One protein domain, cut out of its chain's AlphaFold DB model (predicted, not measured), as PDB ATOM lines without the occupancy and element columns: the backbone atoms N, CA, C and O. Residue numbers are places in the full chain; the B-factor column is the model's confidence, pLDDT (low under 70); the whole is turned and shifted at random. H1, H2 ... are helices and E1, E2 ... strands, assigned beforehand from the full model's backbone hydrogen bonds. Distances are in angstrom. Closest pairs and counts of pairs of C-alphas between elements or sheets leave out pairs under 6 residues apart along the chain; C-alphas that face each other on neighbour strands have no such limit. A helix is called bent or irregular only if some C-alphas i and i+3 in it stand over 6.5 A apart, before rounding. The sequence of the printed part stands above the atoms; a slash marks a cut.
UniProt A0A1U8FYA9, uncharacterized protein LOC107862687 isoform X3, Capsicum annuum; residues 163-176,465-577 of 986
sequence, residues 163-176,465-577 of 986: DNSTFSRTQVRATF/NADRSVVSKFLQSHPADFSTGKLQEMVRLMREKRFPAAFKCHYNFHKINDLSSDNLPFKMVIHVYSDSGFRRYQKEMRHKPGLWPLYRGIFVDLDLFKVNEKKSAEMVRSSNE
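AT A GLANCE: This is residues 163 to 176 and 465 to 577 of the 986 residues of the protein "uncharacterized protein LOC107862687 isoform X3" of Capsicum annuum (UniProt A0A1U8FYA9). A strongly twisted antiparallel sheet of four strands curls round the short helix H1, with H2 beside H1 over the same face and the small helix H3 over the opposite face. H4 stands past one end of the strands and H5 past the other, and these two helices make the ends of the longest axis. The printed part has 127 residues with five named helices and four named strands, in the order E1 H1 H2 E2 H3 E3 H4 E4 H5. The sheet's order is E1 E4 E3 E2, and the class is mixed, helices and strands. The whole is compact, with a radius of gyration of the C-alphas of 15.0 A and spans of 43 by 34 by 22 A.

HOW THE PARTS SIT: Start with E1, residues 166 to 174, an edge strand antiparallel to E4, residues 554 to 562; N 169 and O 559 are 2.9 A apart, within hydrogen-bond range. E4 is antiparallel to E3, residues 519 to 528, with N 522 and O 558 at 2.7 A. E3 is antiparallel to the other edge strand, E2, residues 501 to 507, with N 504 and O 525 at 2.9 A. Look next at H1, residues 469 to 476, round which the sheet curls; its closest C-alphas to E1 are those of Phe 474 and Ser 168, 6.2 A apart. After it, residues 478 to 479 pair in parallel with residues 167 to 168 of E1. H2, residues 482 to 496, is on the same face as H1, at a height over the sheet of 8.3 A. With its residues 488 to 492 alone it touches H1, opposite ways at a steep tilt of 65 degrees; the closest C-alphas, of Leu 475 and Gln 488, are 6.0 A apart. H3, residues 509 to 514, is on the opposite face, its C-alpha 511 at 6.4 A from that of Pro 521 in E3; it is irregular, with C-alphas 510 and 513 7.8 A apart. H4, residues 531 to 543, is not on the sheet; it is close to but not clearly touching H2, the closest C-alphas being Met 494 and Tyr 537, 7.7 A. H5, residues 565 to 577, only grazes the sheet with residues 568 to 572; its C-alpha 575 is 6.8 A from that of Phe 482, close but not clearly touching H2. H4 and H5 are apart. Every O i to N i+4 pair is within hydrogen-bond range in H1 and H2; H4 and H5 have 8 of 9 each, and H3 has 0 of 2, with 2 of 3 O i to N i+3 pairs.

IN THESE COORDINATES: Find C-alpha 166 at (-33.805, -47.213, 9.848); from there E1 runs 25.6 A to C-alpha 174. H2 is 20.9 A long, E3 28.1 A, H4 19.8 A and E4 25.5 A. H5 runs 18.9 A and ends at C-alpha 577, at (-49.621, -38.222, 3.786).

THE WHOLE: The two C-alphas farthest apart are those of Asp 531 and Lys 566, at 45.6 A. Residues 177 to 464 are not printed, and C-alphas 176 and 465 are 23.5 A apart across the cut. Of the links printed whole, H4 to E4 is short and the others are tight. The mean pLDDT of the printed part is 84.4; residues 465 to 466, 566 and 568 to 577 are under 70.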
ATOM      1  N   ASP A 163     -29.601 -45.069  10.879       87.56
ATOM      2  CA  ASP A 163     -29.366 -44.310   9.650       87.56
ATOM      3  C   ASP A 163     -30.697 -43.906   8.991       87.56
ATOM      4  O   ASP A 163     -31.777 -44.214   9.496       87.56
ATOM      5  N   ASN A 164     -30.635 -43.226   7.842       83.69
ATOM      6  CA  ASN A 164     -31.828 -42.769   7.116       83.69
ATOM      7  C   ASN A 164     -32.694 -43.923   6.562       83.69
ATOM      8  O   ASN A 164     -33.818 -43.687   6.126       83.69
ATOM      9  N   SER A 165     -32.191 -45.161   6.554       86.88
ATOM     10  CA  SER A 165     -32.948 -46.369   6.192       86.88
ATOM     11  C   SER A 165     -33.515 -47.114   7.402       86.88
ATOM     12  O   SER A 165     -34.105 -48.181   7.238       86.88
ATOM     13  N   THR A 166     -33.345 -46.579   8.612       91.31
ATOM     14  CA  THR A 166     -33.805 -47.213   9.848       91.31
ATOM     15  C   THR A 166     -35.198 -46.725  10.234       91.31
ATOM     16  O   THR A 166     -35.420 -45.532  10.472       91.31
ATOM     17  N   PHE A 167     -36.123 -47.670  10.373       93.38
ATOM     18  CA  PHE A 167     -37.500 -47.438  10.778       93.38
ATOM     19  C   PHE A 167     -37.807 -48.135  12.102       93.38
ATOM     20  O   PHE A 167     -37.162 -49.104  12.502       93.38
ATOM     21  N   SER A 168     -38.815 -47.618  12.789       94.19
ATOM     22  CA  SER A 168     -39.427 -48.262  13.943       94.19
ATOM     23  C   SER A 168     -40.908 -48.457  13.701       94.19
ATOM     24  O   SER A 168     -41.559 -47.553  13.176       94.19
ATOM     25  N   ARG A 169     -41.441 -49.581  14.169       93.19
ATOM     26  CA  ARG A 169     -42.879 -49.839  14.242       93.19
ATOM     27  C   ARG A 169     -43.242 -50.217  15.665       93.19
ATOM     28  O   ARG A 169     -42.553 -51.028  16.280       93.19
ATOM     29  N   THR A 170     -44.315 -49.636  16.180       92.62
ATOM     30  CA  THR A 170     -44.817 -49.938  17.519       92.62
ATOM     31  C   THR A 170     -46.260 -50.383  17.485       92.62
ATOM     32  O   THR A 170     -47.071 -49.800  16.771       92.62
ATOM     33  N   GLN A 171     -46.589 -51.362  18.317       91.56
ATOM     34  CA  GLN A 171     -47.951 -51.822  18.529       91.56
ATOM     35  C   GLN A 171     -48.249 -51.833  20.024       91.56
ATOM     36  O   GLN A 171     -47.595 -52.544  20.784       91.56
ATOM     37  N   VAL A 172     -49.251 -51.066  20.455       92.50
ATOM     38  CA  VAL A 172     -49.748 -51.154  21.834       92.50
ATOM     39  C   VAL A 172     -50.414 -52.520  22.007       92.50
ATOM     40  O   VAL A 172     -51.282 -52.889  21.219       92.50
ATOM     41  N   ARG A 173     -49.975 -53.289  23.007       92.88
ATOM     42  CA  ARG A 173     -50.494 -54.631  23.327       92.88
ATOM     43  C   ARG A 173     -51.432 -54.619  24.525       92.88
ATOM     44  O   ARG A 173     -52.364 -55.408  24.564       92.88
ATOM     45  N   ALA A 174     -51.214 -53.709  25.468       94.62
ATOM     46  CA  ALA A 174     -52.117 -53.497  26.588       94.62
ATOM     47  C   ALA A 174     -52.025 -52.057  27.090       94.62
ATOM     48  O   ALA A 174     -50.959 -51.433  27.061       94.62
ATOM     49  N   THR A 175     -53.167 -51.541  27.531       93.12
ATOM     50  CA  THR A 175     -53.284 -50.264  28.226       93.12
ATOM     51  C   THR A 175     -54.583 -50.227  29.014       93.12
ATOM     52  O   THR A 175     -55.601 -50.745  28.560       93.12
ATOM     53  N   PHE A 176     -54.571 -49.557  30.161       92.50
ATOM     54  CA  PHE A 176     -55.770 -49.265  30.939       92.50
ATOM     55  C   PHE A 176     -56.202 -47.805  30.761       92.50
ATOM     56  O   PHE A 176     -55.536 -47.029  30.072       92.50
ATOM     57  N   ASN A 465     -33.597 -58.147  30.166       68.44
ATOM     58  CA  ASN A 465     -33.534 -56.709  29.974       68.44
ATOM     59  C   ASN A 465     -32.662 -56.378  28.761       68.44
ATOM     60  O   ASN A 465     -31.490 -56.742  28.699       68.44
ATOM     61  N   ALA A 466     -33.234 -55.637  27.818       65.00
ATOM     62  CA  ALA A 466     -32.485 -55.014  26.742       65.00
ATOM     63  C   ALA A 466     -31.789 -53.733  27.242       65.00
ATOM     64  O   ALA A 466     -32.194 -53.114  28.232       65.00
ATOM     65  N   ASP A 467     -30.727 -53.324  26.548       71.88
ATOM     66  CA  ASP A 467     -29.949 -52.133  26.895       71.88
ATOM     67  C   ASP A 467     -30.797 -50.843  26.818       71.88
ATOM     68  O   ASP A 467     -31.706 -50.696  25.996       71.88
ATOM     69  N   ARG A 468     -30.471 -49.844  27.650       70.75
ATOM     70  CA  ARG A 468     -31.185 -48.550  27.694       70.75
ATOM     71  C   ARG A 468     -31.114 -47.760  26.376       70.75
ATOM     72  O   ARG A 468     -31.894 -46.825  26.171       70.75
ATOM     73  N   SER A 469     -30.193 -48.104  25.480       82.56
ATOM     74  CA  SER A 469     -30.040 -47.511  24.154       82.56
ATOM     75  C   SER A 469     -31.214 -47.804  23.218       82.56
ATOM     76  O   SER A 469     -31.435 -46.976  22.334       82.56
ATOM     77  N   VAL A 470     -32.019 -48.861  23.438       88.44
ATOM     78  CA  VAL A 470     -33.213 -49.173  22.613       88.44
ATOM     79  C   VAL A 470     -34.110 -47.948  22.467       88.44
ATOM     80  O   VAL A 470     -34.426 -47.533  21.356       88.44
ATOM     81  N   VAL A 471     -34.443 -47.297  23.583       90.81
ATOM     82  CA  VAL A 471     -35.309 -46.107  23.601       90.81
ATOM     83  C   VAL A 471     -34.685 -44.960  22.808       90.81
ATOM     84  O   VAL A 471     -35.379 -44.214  22.126       90.81
ATOM     85  N   SER A 472     -33.365 -44.794  22.880       90.88
ATOM     86  CA  SER A 472     -32.686 -43.732  22.133       90.88
ATOM     87  C   SER A 472     -32.677 -44.017  20.632       90.88
ATOM     88  O   SER A 472     -32.875 -43.083  19.859       90.88
ATOM     89  N   LYS A 473     -32.525 -45.281  20.221       92.62
ATOM     90  CA  LYS A 473     -32.596 -45.696  18.811       92.62
ATOM     91  C   LYS A 473     -34.011 -45.577  18.258       92.62
ATOM     92  O   LYS A 473     -34.183 -44.990  17.199       92.62
ATOM     93  N   PHE A 474     -35.008 -46.001  19.031       94.50
ATOM     94  CA  PHE A 474     -36.426 -45.803  18.733       94.50
ATOM     95  C   PHE A 474     -36.784 -44.335  18.489       94.50
ATOM     96  O   PHE A 474     -37.534 -44.026  17.575       94.50
ATOM     97  N   LEU A 475     -36.248 -43.408  19.285       93.62
ATOM     98  CA  LEU A 475     -36.527 -41.984  19.085       93.62
ATOM     99  C   LEU A 475     -35.768 -41.363  17.904       93.62
ATOM    100  O   LEU A 475     -36.155 -40.278  17.462       93.62
ATOM    101  N   GLN A 476     -34.693 -42.002  17.438       92.88
ATOM    102  CA  GLN A 476     -33.884 -41.561  16.298       92.88
ATOM    103  C   GLN A 476     -34.373 -42.143  14.963       92.88
ATOM    104  O   GLN A 476     -34.123 -41.534  13.928       92.88
ATOM    105  N   SER A 477     -35.053 -43.292  14.974       93.00
ATOM    106  CA  SER A 477     -35.579 -43.955  13.778       93.00
ATOM    107  C   SER A 477     -36.827 -43.272  13.216       93.00
ATOM    108  O   SER A 477     -37.603 -42.639  13.941       93.00
ATOM    109  N   HIS A 478     -37.058 -43.453  11.916       92.50
ATOM    110  CA  HIS A 478     -38.272 -42.978  11.259       92.50
ATOM    111  C   HIS A 478     -39.491 -43.815  11.696       92.50
ATOM    112  O   HIS A 478     -39.401 -45.043  11.733       92.50
ATOM    113  N   PRO A 479     -40.634 -43.200  12.050       92.94
ATOM    114  CA  PRO A 479     -41.840 -43.959  12.360       92.94
ATOM    115  C   PRO A 479     -42.374 -44.634  11.091       92.94
ATOM    116  O   PRO A 479     -42.431 -44.008  10.037       92.94
ATOM    117  N   ALA A 480     -42.749 -45.910  11.192       90.44
ATOM    118  CA  ALA A 480     -43.322 -46.672  10.083       90.44
ATOM    119  C   ALA A 480     -44.824 -46.401   9.876       90.44
ATOM    120  O   ALA A 480     -45.358 -46.707   8.814       90.44
ATOM    121  N   ASP A 481     -45.502 -45.857  10.889       88.50
ATOM    122  CA  ASP A 481     -46.929 -45.541  10.879       88.50
ATOM    123  C   ASP A 481     -47.260 -44.376  11.836       88.50
ATOM    124  O   ASP A 481     -46.423 -43.926  12.632       88.50
ATOM    125  N   PHE A 482     -48.498 -43.874  11.750       86.25
ATOM    126  CA  PHE A 482     -48.992 -42.750  12.554       86.25
ATOM    127  C   PHE A 482     -48.941 -43.029  14.062       86.25
ATOM    128  O   PHE A 482     -48.449 -42.195  14.827       86.25
ATOM    129  N   SER A 483     -49.379 -44.220  14.488       88.81
ATOM    130  CA  SER A 483     -49.328 -44.659  15.889       88.81
ATOM    131  C   SER A 483     -47.917 -44.605  16.459       88.81
ATOM    132  O   SER A 483     -47.700 -44.096  17.560       88.81
ATOM    133  N   THR A 484     -46.937 -45.070  15.688       92.81
ATOM    134  CA  THR A 484     -45.531 -45.039  16.074       92.81
ATOM    135  C   THR A 484     -45.027 -43.611  16.190       92.81
ATOM    136  O   THR A 484     -44.349 -43.277  17.164       92.81
ATOM    137  N   GLY A 485     -45.402 -42.739  15.252       92.44
ATOM    138  CA  GLY A 485     -45.106 -41.310  15.337       92.44
ATOM    139  C   GLY A 485     -45.662 -40.676  16.616       92.44
ATOM    140  O   GLY A 485     -44.940 -39.960  17.314       92.44
ATOM    141  N   LYS A 486     -46.912 -40.999  16.971       91.00
ATOM    142  CA  LYS A 486     -47.570 -40.508  18.189       91.00
ATOM    143  C   LYS A 486     -46.914 -41.029  19.459       91.00
ATOM    144  O   LYS A 486     -46.630 -40.245  20.363       91.00
ATOM    145  N   LEU A 487     -46.577 -42.313  19.519       92.38
ATOM    146  CA  LEU A 487     -45.879 -42.865  20.674       92.38
ATOM    147  C   LEU A 487     -44.475 -42.260  20.830       92.38
ATOM    148  O   LEU A 487     -44.074 -41.918  21.944       92.38
ATOM    149  N   GLN A 488     -43.740 -42.053  19.731       94.81
ATOM    150  CA  GLN A 488     -42.468 -41.329  19.776       94.81
ATOM    151  C   GLN A 488     -42.653 -39.893  20.300       94.81
ATOM    152  O   GLN A 488     -41.830 -39.432  21.091       94.81
ATOM    153  N   GLU A 489     -43.711 -39.181  19.894       93.88
ATOM    154  CA  GLU A 489     -44.052 -37.839  20.395       93.88
ATOM    155  C   GLU A 489     -44.254 -37.843  21.922       93.88
ATOM    156  O   GLU A 489     -43.626 -37.045  22.627       93.88
ATOM    157  N   MET A 490     -45.043 -38.790  22.444       92.56
ATOM    158  CA  MET A 490     -45.262 -38.955  23.886       92.56
ATOM    159  C   MET A 490     -43.944 -39.214  24.628       92.56
ATOM    160  O   MET A 490     -43.615 -38.513  25.587       92.56
ATOM    161  N   VAL A 491     -43.150 -40.189  24.169       93.69
ATOM    162  CA  VAL A 491     -41.888 -40.579  24.821       93.69
ATOM    163  C   VAL A 491     -40.861 -39.438  24.777       93.69
ATOM    164  O   VAL A 491     -40.183 -39.195  25.782       93.69
ATOM    165  N   ARG A 492     -40.758 -38.691  23.664       94.31
ATOM    166  CA  ARG A 492     -39.900 -37.490  23.570       94.31
ATOM    167  C   ARG A 492     -40.303 -36.457  24.614       94.31
ATOM    168  O   ARG A 492     -39.453 -36.049  25.405       94.31
ATOM    169  N   LEU A 493     -41.590 -36.115  24.688       92.69
ATOM    170  CA  LEU A 493     -42.100 -35.147  25.658       92.69
ATOM    171  C   LEU A 493     -41.799 -35.576  27.099       92.69
ATOM    172  O   LEU A 493     -41.305 -34.774  27.895       92.69
ATOM    173  N   MET A 494     -42.047 -36.849  27.429       90.69
ATOM    174  CA  MET A 494     -41.790 -37.381  28.768       90.69
ATOM    175  C   MET A 494     -40.314 -37.281  29.164       90.69
ATOM    176  O   MET A 494     -40.003 -36.940  30.309       90.69
ATOM    177  N   ARG A 495     -39.396 -37.522  28.219       89.88
ATOM    178  CA  ARG A 495     -37.950 -37.402  28.451       89.88
ATOM    179  C   ARG A 495     -37.487 -35.949  28.535       89.88
ATOM    180  O   ARG A 495     -36.734 -35.614  29.450       89.88
ATOM    181  N   GLU A 496     -37.945 -35.087  27.631       90.81
ATOM    182  CA  GLU A 496     -37.599 -33.658  27.599       90.81
ATOM    183  C   GLU A 496     -38.026 -32.942  28.885       90.81
ATOM    184  O   GLU A 496     -37.239 -32.209  29.487       90.81
ATOM    185  N   LYS A 497     -39.250 -33.211  29.354       86.50
ATOM    186  CA  LYS A 497     -39.820 -32.623  30.578       86.50
ATOM    187  C   LYS A 497     -39.427 -33.365  31.858       86.50
ATOM    188  O   LYS A 497     -39.824 -32.940  32.948       86.50
ATOM    189  N   ARG A 498     -38.638 -34.442  31.746       85.44
ATOM    190  CA  ARG A 498     -38.180 -35.286  32.863       85.44
ATOM    191  C   ARG A 498     -39.343 -35.702  33.765       85.44
ATOM    192  O   ARG A 498     -39.349 -35.421  34.967       85.44
ATOM    193  N   PHE A 499     -40.371 -36.303  33.173       84.00
ATOM    194  CA  PHE A 499     -41.424 -36.915  33.975       84.00
ATOM    195  C   PHE A 499     -40.870 -38.125  34.740       84.00
ATOM    196  O   PHE A 499     -39.945 -38.778  34.251       84.00
ATOM    197  N   PRO A 500     -41.396 -38.408  35.945       82.12
ATOM    198  CA  PRO A 500     -40.983 -39.547  36.754       82.12
ATOM    199  C   PRO A 500     -41.511 -40.837  36.116       82.12
ATOM    200  O   PRO A 500     -42.531 -41.380  36.526       82.12
ATOM    201  N   ALA A 501     -40.837 -41.301  35.067       86.00
ATOM    202  CA  ALA A 501     -41.176 -42.515  34.346       86.00
ATOM    203  C   ALA A 501     -39.919 -43.253  33.870       86.00
ATOM    204  O   ALA A 501     -38.887 -42.638  33.588       86.00
ATOM    205  N   ALA A 502     -40.025 -44.571  33.746       87.44
ATOM    206  CA  ALA A 502     -39.061 -45.435  33.090       87.44
ATOM    207  C   ALA A 502     -39.655 -46.119  31.866       87.44
ATOM    208  O   ALA A 502     -40.839 -46.425  31.793       87.44
ATOM    209  N   PHE A 503     -38.757 -46.408  30.936       90.69
ATOM    210  CA  PHE A 503     -39.018 -47.170  29.729       90.69
ATOM    211  C   PHE A 503     -38.172 -48.437  29.843       90.69
ATOM    212  O   PHE A 503     -36.957 -48.388  29.634       90.69
ATOM    213  N   LYS A 504     -38.785 -49.534  30.295       90.12
ATOM    214  CA  LYS A 504     -38.107 -50.828  30.440       90.12
ATOM    215  C   LYS A 504     -38.248 -51.578  29.121       90.12
ATOM    216  O   LYS A 504     -39.366 -51.808  28.676       90.12
ATOM    217  N   CYS A 505     -37.133 -51.907  28.477       89.25
ATOM    218  CA  CYS A 505     -37.128 -52.657  27.226       89.25
ATOM    219  C   CYS A 505     -36.652 -54.083  27.491       89.25
ATOM    220  O   CYS A 505     -35.667 -54.289  28.197       89.25
ATOM    221  N   HIS A 506     -37.334 -55.048  26.893       87.81
ATOM    222  CA  HIS A 506     -37.050 -56.474  26.969       87.81
ATOM    223  C   HIS A 506     -37.001 -57.042  25.555       87.81
ATOM    224  O   HIS A 506     -37.646 -56.502  24.657       87.81
ATOM    225  N   TYR A 507     -36.257 -58.121  25.331       84.94
ATOM    226  CA  TYR A 507     -36.338 -58.829  24.051       84.94
ATOM    227  C   TYR A 507     -37.717 -59.476  23.889       84.94
ATOM    228  O   TYR A 507     -38.278 -59.999  24.853       84.94
ATOM    229  N   ASN A 508     -38.280 -59.425  22.679       86.44
ATOM    230  CA  ASN A 508     -39.554 -60.083  22.403       86.44
ATOM    231  C   ASN A 508     -39.317 -61.535  21.968       86.44
ATOM    232  O   ASN A 508     -39.079 -61.810  20.793       86.44
ATOM    233  N   PHE A 509     -39.400 -62.461  22.923       80.50
ATOM    234  CA  PHE A 509     -39.169 -63.885  22.673       80.50
ATOM    235  C   PHE A 509     -40.212 -64.520  21.736       80.50
ATOM    236  O   PHE A 509     -39.878 -65.456  21.016       80.50
ATOM    237  N   HIS A 510     -41.434 -63.979  21.645       79.62
ATOM    238  CA  HIS A 510     -42.442 -64.470  20.687       79.62
ATOM    239  C   HIS A 510     -42.061 -64.189  19.230       79.62
ATOM    240  O   HIS A 510     -42.478 -64.910  18.330       79.62
ATOM    241  N   LYS A 511     -41.230 -63.168  18.993       80.25
ATOM    242  CA  LYS A 511     -40.722 -62.782  17.668       80.25
ATOM    243  C   LYS A 511     -39.242 -63.115  17.491       80.25
ATOM    244  O   LYS A 511     -38.572 -62.552  16.631       80.25
ATOM    245  N   ILE A 512     -38.698 -64.021  18.303       74.38
ATOM    246  CA  ILE A 512     -37.261 -64.324  18.277       74.38
ATOM    247  C   ILE A 512     -36.809 -64.899  16.928       74.38
ATOM    248  O   ILE A 512     -35.679 -64.671  16.509       74.38
ATOM    249  N   ASN A 513     -37.710 -65.579  16.213       75.00
ATOM    250  CA  ASN A 513     -37.457 -66.105  14.872       75.00
ATOM    251  C   ASN A 513     -37.324 -65.002  13.807       75.00
ATOM    252  O   ASN A 513     -36.709 -65.240  12.770       75.00
ATOM    253  N   ASP A 514     -37.851 -63.804  14.072       76.31
ATOM    254  CA  ASP A 514     -37.738 -62.638  13.188       76.31
ATOM    255  C   ASP A 514     -36.455 -61.828  13.451       76.31
ATOM    256  O   ASP A 514     -36.176 -60.850  12.743       76.31
ATOM    257  N   LEU A 515     -35.680 -62.209  14.476       79.62
ATOM    258  CA  LEU A 515     -34.452 -61.536  14.879       79.62
ATOM    259  C   LEU A 515     -33.383 -61.686  13.791       79.62
ATOM    260  O   LEU A 515     -32.933 -62.784  13.465       79.62
ATOM    261  N   SER A 516     -32.915 -60.558  13.269       79.69
ATOM    262  CA  SER A 516     -31.788 -60.495  12.338       79.69
ATOM    263  C   SER A 516     -30.917 -59.276  12.637       79.69
ATOM    264  O   SER A 516     -31.270 -58.434  13.462       79.69
ATOM    265  N   SER A 517     -29.777 -59.142  11.955       75.62
ATOM    266  CA  SER A 517     -28.950 -57.928  12.059       75.62
ATOM    267  C   SER A 517     -29.708 -56.652  11.680       75.62
ATOM    268  O   SER A 517     -29.356 -55.578  12.160       75.62
ATOM    269  N   ASP A 518     -30.752 -56.780  10.857       83.06
ATOM    270  CA  ASP A 518     -31.540 -55.673  10.317       83.06
ATOM    271  C   ASP A 518     -32.963 -55.604  10.885       83.06
ATOM    272  O   ASP A 518     -33.725 -54.741  10.458       83.06
ATOM    273  N   ASN A 519     -33.337 -56.478  11.826       87.12
ATOM    274  CA  ASN A 519     -34.650 -56.481  12.474       87.12
ATOM    275  C   ASN A 519     -34.539 -56.941  13.934       87.12
ATOM    276  O   ASN A 519     -34.202 -58.094  14.206       87.12
ATOM    277  N   LEU A 520     -34.835 -56.039  14.867       88.31
ATOM    278  CA  LEU A 520     -34.709 -56.246  16.306       88.31
ATOM    279  C   LEU A 520     -36.066 -56.013  17.000       88.31
ATOM    280  O   LEU A 520     -36.465 -54.854  17.163       88.31
ATOM    281  N   PRO A 521     -36.770 -57.083  17.417       89.94
ATOM    282  CA  PRO A 521     -38.043 -56.987  18.118       89.94
ATOM    283  C   PRO A 521     -37.866 -56.920  19.647       89.94
ATOM    284  O   PRO A 521     -37.155 -57.714  20.271       89.94
ATOM    285  N   PHE A 522     -38.576 -55.985  20.270       91.06
ATOM    286  CA  PHE A 522     -38.561 -55.701  21.702       91.06
ATOM    287  C   PHE A 522     -39.981 -55.602  22.267       91.06
ATOM    288  O   PHE A 522     -40.934 -55.296  21.555       91.06
ATOM    289  N   LYS A 523     -40.110 -55.806  23.578       91.38
ATOM    290  CA  LYS A 523     -41.260 -55.394  24.390       91.38
ATOM    291  C   LYS A 523     -40.845 -54.209  25.255       91.38
ATOM    292  O   LYS A 523     -39.830 -54.267  25.945       91.38
ATOM    293  N   MET A 524     -41.608 -53.127  25.226       92.94
ATOM    294  CA  MET A 524     -41.379 -51.926  26.021       92.94
ATOM    295  C   MET A 524     -42.510 -51.736  27.034       92.94
ATOM    296  O   MET A 524     -43.681 -51.677  26.666       92.94
ATOM    297  N   VAL A 525     -42.138 -51.582  28.304       92.25
ATOM    298  CA  VAL A 525     -43.032 -51.218  29.408       92.25
ATOM    299  C   VAL A 525     -42.797 -49.757  29.768       92.25
ATOM    300  O   VAL A 525     -41.672 -49.368  30.103       92.25
ATOM    301  N   ILE A 526     -43.852 -48.943  29.720       91.44
ATOM    302  CA  ILE A 526     -43.801 -47.550  30.174       91.44
ATOM    303  C   ILE A 526     -44.308 -47.494  31.616       91.44
ATOM    304  O   ILE A 526     -45.510 -47.498  31.873       91.44
ATOM    305  N   HIS A 527     -43.376 -47.428  32.564       87.94
ATOM    306  CA  HIS A 527     -43.673 -47.363  33.992       87.94
ATOM    307  C   HIS A 527     -43.630 -45.909  34.471       87.94
ATOM    308  O   HIS A 527     -42.565 -45.302  34.526       87.94
ATOM    309  N   VAL A 528     -44.776 -45.339  34.845       85.38
ATOM    310  CA  VAL A 528     -44.861 -44.005  35.464       85.38
ATOM    311  C   VAL A 528     -44.834 -44.160  36.988       85.38
ATOM    312  O   VAL A 528     -45.738 -44.769  37.554       85.38
ATOM    313  N   TYR A 529     -43.808 -43.613  37.644       75.75
ATOM    314  CA  TYR A 529     -43.498 -43.863  39.059       75.75
ATOM    315  C   TYR A 529     -44.409 -43.142  40.051       75.75
ATOM    316  O   TYR A 529     -44.505 -43.556  41.200       75.75
ATOM    317  N   SER A 530     -45.045 -42.042  39.646       74.50
ATOM    318  CA  SER A 530     -45.878 -41.254  40.553       74.50
ATOM    319  C   SER A 530     -47.108 -40.674  39.868       74.50
ATOM    320  O   SER A 530     -47.087 -40.290  38.693       74.50
ATOM    321  N   ASP A 531     -48.173 -40.509  40.651       72.00
ATOM    322  CA  ASP A 531     -49.402 -39.840  40.217       72.00
ATOM    323  C   ASP A 531     -49.149 -38.392  39.744       72.00
ATOM    324  O   ASP A 531     -49.834 -37.894  38.847       72.00
ATOM    325  N   SER A 532     -48.111 -37.727  40.269       74.75
ATOM    326  CA  SER A 532     -47.704 -36.391  39.813       74.75
ATOM    327  C   SER A 532     -47.212 -36.372  38.360       74.75
ATOM    328  O   SER A 532     -47.368 -35.352  37.686       74.75
ATOM    329  N   GLY A 533     -46.678 -37.483  37.841       81.56
ATOM    330  CA  GLY A 533     -46.299 -37.612  36.432       81.56
ATOM    331  C   GLY A 533     -47.496 -37.468  35.490       81.56
ATOM    332  O   GLY A 533     -47.425 -36.711  34.523       81.56
ATOM    333  N   PHE A 534     -48.619 -38.111  35.823       83.06
ATOM    334  CA  PHE A 534     -49.854 -38.041  35.037       83.06
ATOM    335  C   PHE A 534     -50.445 -36.632  35.008       83.06
ATOM    336  O   PHE A 534     -50.725 -36.111  33.931       83.06
ATOM    337  N   ARG A 535     -50.545 -35.970  36.168       79.44
ATOM    338  CA  ARG A 535     -51.062 -34.592  36.257       79.44
ATOM    339  C   ARG A 535     -50.221 -33.605  35.452       79.44
ATOM    340  O   ARG A 535     -50.750 -32.748  34.747       79.44
ATOM    341  N   ARG A 536     -48.892 -33.735  35.532       83.19
ATOM    342  CA  ARG A 536     -47.970 -32.890  34.763       83.19
ATOM    343  C   ARG A 536     -48.111 -33.126  33.258       83.19
ATOM    344  O   ARG A 536     -48.090 -32.157  32.507       83.19
ATOM    345  N   TYR A 537     -48.280 -34.375  32.827       86.44
ATOM    346  CA  TYR A 537     -48.504 -34.701  31.418       86.44
ATOM    347  C   TYR A 537     -49.842 -34.144  30.909       86.44
ATOM    348  O   TYR A 537     -49.885 -33.512  29.856       86.44
ATOM    349  N   GLN A 538     -50.920 -34.292  31.683       81.75
ATOM    350  CA  GLN A 538     -52.244 -33.769  31.331       81.75
ATOM    351  C   GLN A 538     -52.235 -32.240  31.154       81.75
ATOM    352  O   GLN A 538     -52.885 -31.713  30.254       81.75
ATOM    353  N   LYS A 539     -51.421 -31.515  31.935       83.31
ATOM    354  CA  LYS A 539     -51.200 -30.076  31.729       83.31
ATOM    355  C   LYS A 539     -50.564 -29.760  30.370       83.31
ATOM    356  O   LYS A 539     -50.931 -28.766  29.753       83.31
ATOM    357  N   GLU A 540     -49.635 -30.585  29.889       86.31
ATOM    358  CA  GLU A 540     -49.039 -30.394  28.559       86.31
ATOM    359  C   GLU A 540     -50.051 -30.684  27.439       86.31
ATOM    360  O   GLU A 540     -50.042 -29.973  26.436       86.31
ATOM    361  N   MET A 541     -50.965 -31.647  27.618       83.50
ATOM    362  CA  MET A 541     -52.049 -31.901  26.654       83.50
ATOM    363  C   MET A 541     -52.947 -30.679  26.445       83.50
ATOM    364  O   MET A 541     -53.308 -30.376  25.313       83.50
ATOM    365  N   ARG A 542     -53.221 -29.900  27.501       79.75
ATOM    366  CA  ARG A 542     -53.971 -28.633  27.383       79.75
ATOM    367  C   ARG A 542     -53.288 -27.607  26.482       79.75
ATOM    368  O   ARG A 542     -53.940 -26.727  25.936       79.75
ATOM    369  N   HIS A 543     -51.966 -27.680  26.358       80.88
ATOM    370  CA  HIS A 543     -51.186 -26.795  25.491       80.88
ATOM    371  C   HIS A 543     -50.926 -27.410  24.110       80.88
ATOM    372  O   HIS A 543     -50.507 -26.701  23.196       80.88
ATOM    373  N   LYS A 544     -51.155 -28.719  23.954       83.25
ATOM    374  CA  LYS A 544     -50.908 -29.501  22.740       83.25
ATOM    375  C   LYS A 544     -52.050 -30.509  22.529       83.25
ATOM    376  O   LYS A 544     -51.892 -31.681  22.873       83.25
ATOM    377  N   PRO A 545     -53.180 -30.079  21.938       70.75
ATOM    378  CA  PRO A 545     -54.383 -30.908  21.822       70.75
ATOM    379  C   PRO A 545     -54.199 -32.175  20.967       70.75
ATOM    380  O   PRO A 545     -54.963 -33.117  21.110       70.75
ATOM    381  N   GLY A 546     -53.164 -32.248  20.122       77.50
ATOM    382  CA  GLY A 546     -52.852 -33.444  19.328       77.50
ATOM    383  C   GLY A 546     -52.122 -34.571  20.079       77.50
ATOM    384  O   GLY A 546     -51.770 -35.572  19.450       77.50
ATOM    385  N   LEU A 547     -51.830 -34.416  21.378       84.06
ATOM    386  CA  LEU A 547     -51.178 -35.449  22.192       84.06
ATOM    387  C   LEU A 547     -52.164 -36.542  22.605       84.06
ATOM    388  O   LEU A 547     -53.291 -36.268  22.998       84.06
ATOM    389  N   TRP A 548     -51.708 -37.793  22.606       88.00
ATOM    390  CA  TRP A 548     -52.480 -38.881  23.204       88.00
ATOM    391  C   TRP A 548     -52.446 -38.812  24.740       88.00
ATOM    392  O   TRP A 548     -51.421 -38.396  25.300       88.00
ATOM    393  N   PRO A 549     -53.521 -39.247  25.432       86.44
ATOM    394  CA  PRO A 549     -53.542 -39.384  26.883       86.44
ATOM    395  C   PRO A 549     -52.408 -40.261  27.412       86.44
ATOM    396  O   PRO A 549     -52.041 -41.263  26.803       86.44
ATOM    397  N   LEU A 550     -51.882 -39.917  28.590       87.94
ATOM    398  CA  LEU A 550     -50.990 -40.817  29.313       87.94
ATOM    399  C   LEU A 550     -51.825 -41.857  30.065       87.94
ATOM    400  O   LEU A 550     -52.418 -41.577  31.110       87.94
ATOM    401  N   TYR A 551     -51.870 -43.054  29.501       88.56
ATOM    402  CA  TYR A 551     -52.595 -44.191  30.047       88.56
ATOM    403  C   TYR A 551     -51.836 -44.902  31.176       88.56
ATOM    404  O   TYR A 551     -50.617 -44.763  31.317       88.56
ATOM    405  N   ARG A 552     -52.552 -45.677  32.001       86.19
ATOM    406  CA  ARG A 552     -51.937 -46.563  33.003       86.19
ATOM    407  C   ARG A 552     -51.604 -47.926  32.391       86.19
ATOM    408  O   ARG A 552     -52.410 -48.465  31.648       86.19
ATOM    409  N   GLY A 553     -50.446 -48.479  32.757       86.12
ATOM    410  CA  GLY A 553     -50.007 -49.811  32.330       86.12
ATOM    411  C   GLY A 553     -49.877 -49.952  30.818       86.12
ATOM    412  O   GLY A 553     -50.623 -50.712  30.217       86.12
ATOM    413  N   ILE A 554     -48.957 -49.199  30.205       91.75
ATOM    414  CA  ILE A 554     -48.757 -49.201  28.749       91.75
ATOM    415  C   ILE A 554     -47.675 -50.216  28.375       91.75
ATOM    416  O   ILE A 554     -46.512 -50.072  28.768       91.75
ATOM    417  N   PHE A 555     -48.063 -51.189  27.552       94.12
ATOM    418  CA  PHE A 555     -47.197 -52.244  27.032       94.12
ATOM    419  C   PHE A 555     -47.171 -52.195  25.512       94.12
ATOM    420  O   PHE A 555     -48.218 -52.129  24.865       94.12
ATOM    421  N   VAL A 556     -45.969 -52.199  24.942       93.50
ATOM    422  CA  VAL A 556     -45.752 -51.944  23.517       93.50
ATOM    423  C   VAL A 556     -44.798 -52.974  22.937       93.50
ATOM    424  O   VAL A 556     -43.680 -53.121  23.422       93.50
ATOM    425  N   ASP A 557     -45.200 -53.614  21.849       93.12
ATOM    426  CA  ASP A 557     -44.272 -54.312  20.967       93.12
ATOM    427  C   ASP A 557     -43.566 -53.279  20.086       93.12
ATOM    428  O   ASP A 557     -44.218 -52.456  19.446       93.12
ATOM    429  N   LEU A 558     -42.237 -53.309  20.064       93.31
ATOM    430  CA  LEU A 558     -41.372 -52.372  19.353       93.31
ATOM    431  C   LEU A 558     -40.457 -53.148  18.404       93.31
ATOM    432  O   LEU A 558     -39.560 -53.848  18.863       93.31
ATOM    433  N   ASP A 559     -40.616 -52.951  17.101       92.75
ATOM    434  CA  ASP A 559     -39.718 -53.498  16.083       92.75
ATOM    435  C   ASP A 559     -38.803 -52.372  15.562       92.75
ATOM    436  O   ASP A 559     -39.292 -51.337  15.098       92.75
ATOM    437  N   LEU A 560     -37.480 -52.560  15.622       91.38
ATOM    438  CA  LEU A 560     -36.486 -51.704  14.957       91.38
ATOM    439  C   LEU A 560     -35.949 -52.423  13.724       91.38
ATOM    440  O   LEU A 560     -35.349 -53.483  13.868       91.38
ATOM    441  N   PHE A 561     -36.118 -51.849  12.533       92.12
ATOM    442  CA  PHE A 561     -35.732 -52.529  11.298       92.12
ATOM    443  C   PHE A 561     -35.147 -51.603  10.233       92.12
ATOM    444  O   PHE A 561     -35.413 -50.399  10.214       92.12
ATOM    445  N   LYS A 562     -34.339 -52.168   9.333       89.81
ATOM    446  CA  LYS A 562     -33.787 -51.460   8.172       89.81
ATOM    447  C   LYS A 562     -34.554 -51.779   6.897       89.81
ATOM    448  O   LYS A 562     -35.017 -52.898   6.686       89.81
ATOM    449  N   VAL A 563     -34.682 -50.774   6.035       86.06
ATOM    450  CA  VAL A 563     -35.431 -50.851   4.777       86.06
ATOM    451  C   VAL A 563     -34.567 -50.376   3.611       86.06
ATOM    452  O   VAL A 563     -33.888 -49.359   3.697       86.06
ATOM    453  N   ASN A 564     -34.628 -51.081   2.482       82.06
ATOM    454  CA  ASN A 564     -33.891 -50.744   1.261       82.06
ATOM    455  C   ASN A 564     -34.303 -49.354   0.721       82.06
ATOM    456  O   ASN A 564     -35.472 -48.977   0.818       82.06
ATOM    457  N   GLU A 565     -33.394 -48.643   0.042       70.25
ATOM    458  CA  GLU A 565     -33.580 -47.240  -0.394       70.25
ATOM    459  C   GLU A 565     -34.861 -46.954  -1.207       70.25
ATOM    460  O   GLU A 565     -35.449 -45.882  -1.091       70.25
ATOM    461  N   LYS A 566     -35.335 -47.908  -2.022       68.31
ATOM    462  CA  LYS A 566     -36.593 -47.742  -2.777       68.31
ATOM    463  C   LYS A 566     -37.825 -47.744  -1.866       68.31
ATOM    464  O   LYS A 566     -38.692 -46.889  -2.004       68.31
ATOM    465  N   LYS A 567     -37.877 -48.680  -0.913       70.19
ATOM    466  CA  LYS A 567     -38.990 -48.822   0.037       70.19
ATOM    467  C   LYS A 567     -38.953 -47.744   1.125       70.19
ATOM    468  O   LYS A 567     -40.006 -47.347   1.611       70.19
ATOM    469  N   SER A 568     -37.771 -47.232   1.482       66.38
ATOM    470  CA  SER A 568     -37.656 -46.133   2.449       66.38
ATOM    471  C   SER A 568     -38.290 -44.844   1.914       66.38
ATOM    472  O   SER A 568     -39.033 -44.186   2.640       66.38
ATOM    473  N   ALA A 569     -38.088 -44.519   0.632       64.75
ATOM    474  CA  ALA A 569     -38.711 -43.357  -0.002       64.75
ATOM    475  C   ALA A 569     -40.249 -43.459  -0.053       64.75
ATOM    476  O   ALA A 569     -40.942 -42.457   0.141       64.75
ATOM    477  N   GLU A 570     -40.786 -44.663  -0.273       67.50
ATOM    478  CA  GLU A 570     -42.229 -44.940  -0.262       67.50
ATOM    479  C   GLU A 570     -42.825 -44.832   1.150       67.50
ATOM    480  O   GLU A 570     -43.829 -44.142   1.339       67.50
ATOM    481  N   MET A 571     -42.176 -45.422   2.161       69.56
ATOM    482  CA  MET A 571     -42.624 -45.351   3.560       69.56
ATOM    483  C   MET A 571     -42.587 -43.923   4.122       69.56
ATOM    484  O   MET A 571     -43.504 -43.521   4.839       69.56
ATOM    485  N   VAL A 572     -41.574 -43.123   3.765       68.00
ATOM    486  CA  VAL A 572     -41.485 -41.708   4.175       68.00
ATOM    487  C   VAL A 572     -42.581 -40.864   3.520       68.00
ATOM    488  O   VAL A 572     -43.146 -39.986   4.174       68.00
ATOM    489  N   ARG A 573     -42.922 -41.121   2.249       61.50
ATOM    490  CA  ARG A 573     -44.049 -40.441   1.586       61.50
ATOM    491  C   ARG A 573     -45.387 -40.815   2.218       61.50
ATOM    492  O   ARG A 573     -46.134 -39.914   2.584       61.50
ATOM    493  N   SER A 574     -45.638 -42.109   2.416       60.66
ATOM    494  CA  SER A 574     -46.875 -42.608   3.031       60.66
ATOM    495  C   SER A 574     -47.068 -42.066   4.453       60.66
ATOM    496  O   SER A 574     -48.146 -41.574   4.784       60.66
ATOM    497  N   SER A 575     -46.001 -42.023   5.259       58.81
ATOM    498  CA  SER A 575     -46.045 -41.454   6.614       58.81
ATOM    499  C   SER A 575     -46.408 -39.963   6.623       58.81
ATOM    500  O   SER A 575     -47.155 -39.519   7.490       58.81
ATOM    501  N   ASN A 576     -45.919 -39.179   5.655       56.59
ATOM    502  CA  ASN A 576     -46.215 -37.744   5.557       56.59
ATOM    503  C   ASN A 576     -47.633 -37.443   5.037       56.59
ATOM    504  O   ASN A 576     -48.173 -36.377   5.338       56.59
ATOM    505  N   GLU A 577     -48.236 -38.348   4.261       53.69
ATOM    506  CA  GLU A 577     -49.621 -38.222   3.786       53.69
ATOM    507  C   GLU A 577     -50.644 -38.606   4.866       53.69
ATOM    508  O   GLU A 577     -51.656 -37.923   5.009       53.69
TER     509      GLU A 577